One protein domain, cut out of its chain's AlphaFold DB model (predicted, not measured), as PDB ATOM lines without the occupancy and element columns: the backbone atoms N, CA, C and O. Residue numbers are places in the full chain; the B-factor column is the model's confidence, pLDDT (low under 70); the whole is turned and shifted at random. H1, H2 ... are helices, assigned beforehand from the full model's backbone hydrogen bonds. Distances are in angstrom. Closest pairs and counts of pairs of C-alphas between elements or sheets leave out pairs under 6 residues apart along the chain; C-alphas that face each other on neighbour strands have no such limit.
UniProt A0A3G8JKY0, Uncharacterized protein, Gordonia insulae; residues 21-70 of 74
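What this domain is: This is residues 21 to 70 of the 74 residues of an uncharacterized protein of Gordonia insulae (UniProt A0A3G8JKY0). A long helix, H1, makes the long axis as an arm, and a shorter helix, H2, stands crosswise near its last residues, roughly as an L; the loop of residues 44 to 56 joins them at the corner. Residues 21 to 39 of H1 stick out, and so do residues 64 to 70 at the other end. The printed part has 50 residues, with two named helices, H1 then H2, and no named strand: all helix. It is only just loose, close to extended, with a radius of gyration of the C-alphas of 14.3 A, and its spans are 42 by 28 by 12 A, only just flat.

How they stand to each other: H1, residues 21 to 43, and H2, residues 57 to 68, only just touch, with 3 pairs of C-alphas within 8 A. The closest C-alphas are those of Leu 42 and Val 62, 7.0 A apart. H1 touches with residues 41 to 42 alone, H2 with residues 58 to 62 alone. They stand about perpendicular, at 80 degrees. In H1 and H2, every O i to N i+4 pair is within hydrogen-bond range.

Where its parts are: H1 runs 31.9 A from C-alpha 21 at (-35.491, -16.960, 47.574). H2 runs 16.2 A to C-alpha 68 at (0.936, 0.676, 35.533).

The domain as a whole: The C-alphas farthest apart, of Val 21 and Gly 70, are 43.2 A apart. The printed part has no cut; the link from H1 to H2, 13 residues, is long. No printed residue is under 70 in pLDDT.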
ATOM      1  N   VAL A  21     -35.763 -18.146  46.747       96.00
ATOM      2  CA  VAL A  21     -35.491 -16.960  47.574       96.00
ATOM      3  C   VAL A  21     -34.220 -17.140  48.401       96.00
ATOM      4  O   VAL A  21     -33.397 -16.231  48.458       96.00
ATOM      5  N   ALA A  22     -34.025 -18.314  49.008       96.00
ATOM      6  CA  ALA A  22     -32.813 -18.610  49.768       96.00
ATOM      7  C   ALA A  22     -31.572 -18.600  48.861       96.00
ATOM      8  O   ALA A  22     -30.553 -18.008  49.211       96.00
ATOM      9  N   GLY A  23     -31.677 -19.188  47.666       97.50
ATOM     10  CA  GLY A  23     -30.619 -19.168  46.659       97.50
ATOM     11  C   GLY A  23     -30.280 -17.749  46.204       97.50
ATOM     12  O   GLY A  23     -29.108 -17.376  46.186       97.50
ATOM     13  N   ALA A  24     -31.293 -16.931  45.905       97.75
ATOM     14  CA  ALA A  24     -31.102 -15.528  45.549       97.75
ATOM     15  C   ALA A  24     -30.448 -14.737  46.693       97.75
ATOM     16  O   ALA A  24     -29.499 -13.994  46.457       97.75
ATOM     17  N   ALA A  25     -30.904 -14.933  47.933       97.94
ATOM     18  CA  ALA A  25     -30.344 -14.270  49.105       97.94
ATOM     19  C   ALA A  25     -28.863 -14.614  49.311       97.94
ATOM     20  O   ALA A  25     -28.066 -13.717  49.577       97.94
ATOM     21  N   VAL A  26     -28.476 -15.884  49.145       98.38
ATOM     22  CA  VAL A  26     -27.071 -16.314  49.239       98.38
ATOM     23  C   VAL A  26     -26.226 -15.657  48.152       98.38
ATOM     24  O   VAL A  26     -25.181 -15.089  48.465       98.38
ATOM     25  N   TRP A  27     -26.689 -15.679  46.900       98.50
ATOM     26  CA  TRP A  27     -25.964 -15.059  45.792       98.50
ATOM     27  C   TRP A  27     -25.783 -13.558  45.991       98.50
ATOM     28  O   TRP A  27     -24.660 -13.069  45.910       98.50
ATOM     29  N   LEU A  28     -26.856 -12.842  46.325       98.56
ATOM     30  CA  LEU A  28     -26.796 -11.405  46.586       98.56
ATOM     31  C   LEU A  28     -25.874 -11.088  47.763       98.56
ATOM     32  O   LEU A  28     -25.051 -10.181  47.660       98.56
ATOM     33  N   SER A  29     -25.965 -11.852  48.854       98.62
ATOM     34  CA  SER A  29     -25.106 -11.651  50.025       98.62
ATOM     35  C   SER A  29     -23.638 -11.855  49.671       98.62
ATOM     36  O   SER A  29     -22.806 -11.019  50.011       98.62
ATOM     37  N   LEU A  30     -23.310 -12.921  48.937       98.69
ATOM     38  CA  LEU A  30     -21.942 -13.185  48.499       98.69
ATOM     39  C   LEU A  30     -21.423 -12.068  47.590       98.69
ATOM     40  O   LEU A  30     -20.310 -11.587  47.785       98.69
ATOM     41  N   THR A  31     -22.232 -11.619  46.631       98.56
ATOM     42  CA  THR A  31     -21.868 -10.511  45.743       98.56
ATOM     43  C   THR A  31     -21.602  -9.230  46.527       98.56
ATOM     44  O   THR A  31     -20.586  -8.580  46.293       98.56
ATOM     45  N   VAL A  32     -22.470  -8.879  47.481       98.62
ATOM     46  CA  VAL A  32     -22.290  -7.690  48.327       98.62
ATOM     47  C   VAL A  32     -21.025  -7.805  49.174       98.62
ATOM     48  O   VAL A  32     -20.264  -6.845  49.245       98.62
ATOM     49  N   LEU A  33     -20.758  -8.970  49.768       98.56
ATOM     50  CA  LEU A  33     -19.543  -9.202  50.554       98.56
ATOM     51  C   LEU A  33     -18.277  -9.055  49.704       98.56
ATOM     52  O   LEU A  33     -17.337  -8.382  50.124       98.56
ATOM     53  N   LEU A  34     -18.255  -9.629  48.499       98.50
ATOM     54  CA  LEU A  34     -17.121  -9.500  47.580       98.50
ATOM     55  C   LEU A  34     -16.927  -8.052  47.116       98.50
ATOM     56  O   LEU A  34     -15.796  -7.570  47.074       98.50
ATOM     57  N   ALA A  35     -18.015  -7.341  46.815       98.19
ATOM     58  CA  ALA A  35     -17.959  -5.931  46.445       98.19
ATOM     59  C   ALA A  35     -17.434  -5.062  47.599       98.19
ATOM     60  O   ALA A  35     -16.586  -4.200  47.379       98.19
ATOM     61  N   ALA A  36     -17.886  -5.315  48.830       97.06
ATOM     62  CA  ALA A  36     -17.402  -4.620  50.019       97.06
ATOM     63  C   ALA A  36     -15.914  -4.901  50.279       97.06
ATOM     64  O   ALA A  36     -15.170  -3.980  50.605       97.06
ATOM     65  N   LEU A  37     -15.465  -6.144  50.077       95.25
ATOM     66  CA  LEU A  37     -14.057  -6.517  50.213       95.25
ATOM     67  C   LEU A  37     -13.179  -5.808  49.174       95.25
ATOM     68  O   LEU A  37     -12.137  -5.255  49.520       95.25
ATOM     69  N   ALA A  38     -13.620  -5.769  47.914       94.38
ATOM     70  CA  ALA A  38     -12.929  -5.021  46.870       94.38
ATOM     71  C   ALA A  38     -12.871  -3.525  47.214       94.38
ATOM     72  O   ALA A  38     -11.810  -2.913  47.144       94.38
ATOM     73  N   TYR A  39     -13.989  -2.944  47.653       93.19
ATOM     74  CA  TYR A  39     -14.045  -1.542  48.063       93.19
ATOM     75  C   TYR A  39     -13.107  -1.233  49.240       93.19
ATOM     76  O   TYR A  39     -12.439  -0.202  49.232       93.19
ATOM     77  N   TYR A  40     -13.005  -2.138  50.216       92.69
ATOM     78  CA  TYR A  40     -12.070  -2.015  51.330       92.69
ATOM     79  C   TYR A  40     -10.614  -1.965  50.845       92.69
ATOM     80  O   TYR A  40      -9.906  -1.008  51.153       92.69
ATOM     81  N   PHE A  41     -10.173  -2.944  50.048       91.19
ATOM     82  CA  PHE A  41      -8.778  -3.001  49.596       91.19
ATOM     83  C   PHE A  41      -8.409  -1.867  48.637       91.19
ATOM     84  O   PHE A  41      -7.291  -1.368  48.678       91.19
ATOM     85  N   LEU A  42      -9.343  -1.425  47.793       89.44
ATOM     86  CA  LEU A  42      -9.096  -0.319  46.864       89.44
ATOM     87  C   LEU A  42      -9.166   1.055  47.548       89.44
ATOM     88  O   LEU A  42      -8.509   1.993  47.100       89.44
ATOM     89  N   GLY A  43     -10.003   1.208  48.577       86.88
ATOM     90  CA  GLY A  43     -10.332   2.512  49.157       86.88
ATOM     91  C   GLY A  43      -9.737   2.775  50.537       86.88
ATOM     92  O   GLY A  43      -9.283   3.885  50.796       86.88
ATOM     93  N   TYR A  44      -9.756   1.778  51.420       87.38
ATOM     94  CA  TYR A  44      -9.416   1.930  52.836       87.38
ATOM     95  C   TYR A  44      -8.014   1.424  53.174       87.38
ATOM     96  O   TYR A  44      -7.340   2.063  53.979       87.38
ATOM     97  N   ASP A  45      -7.552   0.340  52.542       87.88
ATOM     98  CA  ASP A  45      -6.249  -0.288  52.821       87.88
ATOM     99  C   ASP A  45      -5.066   0.488  52.210       87.88
ATOM    100  O   ASP A  45      -4.271  -0.028  51.431       87.88
ATOM    101  N   GLN A  46      -4.990   1.782  52.534       80.56
ATOM    102  CA  GLN A  46      -4.030   2.745  51.995       80.56
ATOM    103  C   GLN A  46      -2.896   3.081  52.986       80.56
ATOM    104  O   GLN A  46      -2.363   4.187  52.979       80.56
ATOM    105  N   GLY A  47      -2.578   2.167  53.908       72.50
ATOM    106  CA  GLY A  47      -1.509   2.331  54.907       72.50
ATOM    107  C   GLY A  47      -1.907   3.017  56.224       72.50
ATOM    108  O   GLY A  47      -1.121   3.008  57.168       72.50
ATOM    109  N   ALA A  48      -3.121   3.570  56.338       70.50
ATOM    110  CA  ALA A  48      -3.648   4.123  57.598       70.50
ATOM    111  C   ALA A  48      -4.544   3.136  58.371       70.50
ATOM    112  O   ALA A  48      -4.589   3.167  59.600       70.50
ATOM    113  N   VAL A  49      -5.264   2.268  57.653       77.62
ATOM    114  CA  VAL A  49      -6.130   1.227  58.215       77.62
ATOM    115  C   VAL A  49      -5.956  -0.058  57.407       77.62
ATOM    116  O   VAL A  49      -6.426  -0.143  56.280       77.62
ATOM    117  N   SER A  50      -5.280  -1.058  57.980       86.19
ATOM    118  CA  SER A  50      -5.169  -2.393  57.384       86.19
ATOM    119  C   SER A  50      -5.674  -3.469  58.335       86.19
ATOM    120  O   SER A  50      -5.366  -3.454  59.530       86.19
ATOM    121  N   VAL A  51      -6.388  -4.463  57.796       88.31
ATOM    122  CA  VAL A  51      -6.714  -5.695  58.531       88.31
ATOM    123  C   VAL A  51      -5.461  -6.519  58.830       88.31
ATOM    124  O   VAL A  51      -5.485  -7.370  59.716       88.31
ATOM    125  N   PHE A  52      -4.363  -6.241  58.120       87.81
ATOM    126  CA  PHE A  52      -3.053  -6.856  58.311       87.81
ATOM    127  C   PHE A  52      -2.136  -6.031  59.237       87.81
ATOM    128  O   PHE A  52      -0.963  -6.356  59.403       87.81
ATOM    129  N   GLY A  53      -2.660  -4.992  59.899       85.88
ATOM    130  CA  GLY A  53      -1.913  -4.168  60.852       85.88
ATOM    131  C   GLY A  53      -1.128  -3.044  60.177       85.88
ATOM    132  O   GLY A  53      -1.695  -2.261  59.426       85.88
ATOM    133  N   SER A  54       0.170  -2.932  60.466       83.88
ATOM    134  CA  SER A  54       1.051  -1.931  59.834       83.88
ATOM    135  C   SER A  54       1.635  -2.402  58.495       83.88
ATOM    136  O   SER A  54       2.631  -1.850  58.038       83.88
ATOM    137  N   ASP A  55       1.069  -3.456  57.907       84.12
ATOM    138  CA  ASP A  55       1.547  -4.051  56.665       84.12
ATOM    139  C   ASP A  55       1.029  -3.283  55.438       84.12
ATOM    140  O   ASP A  55      -0.176  -3.075  55.297       84.12
ATOM    141  N   THR A  56       1.930  -2.862  54.545       88.38
ATOM    142  CA  THR A  56       1.611  -2.015  53.377       88.38
ATOM    143  C   THR A  56       1.731  -2.733  52.038       88.38
ATOM    144  O   THR A  56       1.528  -2.106  51.003       88.38
ATOM    145  N   HIS A  57       1.991  -4.043  52.006       90.75
ATOM    146  CA  HIS A  57       2.174  -4.769  50.742       90.75
ATOM    147  C   HIS A  57       0.957  -4.666  49.812       90.75
ATOM    148  O   HIS A  57       1.109  -4.523  48.600       90.75
ATOM    149  N   VAL A  58      -0.260  -4.714  50.366       90.25
ATOM    150  CA  VAL A  58      -1.491  -4.554  49.577       90.25
ATOM    151  C   VAL A  58      -1.605  -3.131  49.032       90.25
ATOM    152  O   VAL A  58      -1.907  -2.960  47.851       90.25
ATOM    153  N   HIS A  59      -1.305  -2.126  49.862       91.50
ATOM    154  CA  HIS A  59      -1.269  -0.727  49.446       91.50
ATOM    155  C   HIS A  59      -0.290  -0.528  48.289       91.50
ATOM    156  O   HIS A  59      -0.680   0.000  47.255       91.50
ATOM    157  N   GLU A  60       0.948  -1.001  48.428       91.62
ATOM    158  CA  GLU A  60       1.997  -0.881  47.412       91.62
ATOM    159  C   GLU A  60       1.620  -1.610  46.119       91.62
ATOM    160  O   GLU A  60       1.738  -1.042  45.037       91.62
ATOM    161  N   PHE A  61       1.056  -2.817  46.212       92.12
ATOM    162  CA  PHE A  61       0.579  -3.553  45.042       92.12
ATOM    163  C   PHE A  61      -0.511  -2.790  44.274       92.12
ATOM    164  O   PHE A  61      -0.435  -2.643  43.051       92.12
ATOM    165  N   VAL A  62      -1.533  -2.287  44.975       91.56
ATOM    166  CA  VAL A  62      -2.627  -1.518  44.354       91.56
ATOM    167  C   VAL A  62      -2.109  -0.180  43.820       91.56
ATOM    168  O   VAL A  62      -2.502   0.264  42.736       91.56
ATOM    169  N   HIS A  63      -1.197   0.447  44.556       92.81
ATOM    170  CA  HIS A  63      -0.529   1.684  44.188       92.81
ATOM    171  C   HIS A  63       0.318   1.534  42.912       92.81
ATOM    172  O   HIS A  63       0.268   2.397  42.033       92.81
ATOM    173  N   ASP A  64       1.022   0.421  42.746       94.69
ATOM    174  CA  ASP A  64       1.800   0.133  41.542       94.69
ATOM    175  C   ASP A  64       0.900  -0.241  40.362       94.69
ATOM    176  O   ASP A  64       1.135   0.200  39.235       94.69
ATOM    177  N   ALA A  65      -0.189  -0.976  40.605       93.50
ATOM    178  CA  ALA A  65      -1.164  -1.310  39.570       93.50
ATOM    179  C   ALA A  65      -1.820  -0.056  38.963       93.50
ATOM    180  O   ALA A  65      -1.977   0.026  37.742       93.50
ATOM    181  N   ARG A  66      -2.166   0.958  39.774       92.62
ATOM    182  CA  ARG A  66      -2.717   2.215  39.228       92.62
ATOM    183  C   ARG A  66      -1.691   2.979  38.388       92.62
ATOM    184  O   ARG A  66      -2.061   3.532  37.355       92.62
ATOM    185  N   HIS A  67      -0.418   2.965  38.785       95.19
ATOM    186  CA  HIS A  67       0.661   3.580  38.017       95.19
ATOM    187  C   HIS A  67       0.894   2.843  36.703       95.19
ATOM    188  O   HIS A  67       1.042   3.483  35.663       95.19
ATOM    189  N   PHE A  68       0.856   1.510  36.729       94.88
ATOM    190  CA  PHE A  68       0.936   0.676  35.533       94.88
ATOM    191  C   PHE A  68      -0.191   0.992  34.538       94.88
ATOM    192  O   PHE A  68       0.036   1.031  33.331       94.88
ATOM    193  N   LEU A  69      -1.391   1.292  35.039       94.75
ATOM    194  CA  LEU A  69      -2.532   1.734  34.232       94.75
ATOM    195  C   LEU A  69      -2.473   3.225  33.830       94.75
ATOM    196  O   LEU A  69      -3.392   3.712  33.174       94.75
ATOM    197  N   GLY A  70      -1.409   3.950  34.193       93.75
ATOM    198  CA  GLY A  70      -1.173   5.346  33.815       93.75
ATOM    199  C   GLY A  70      -1.914   6.384  34.662       93.75
ATOM    200  O   GLY A  70      -1.923   7.564  34.306       93.75
TER     201      GLY A  70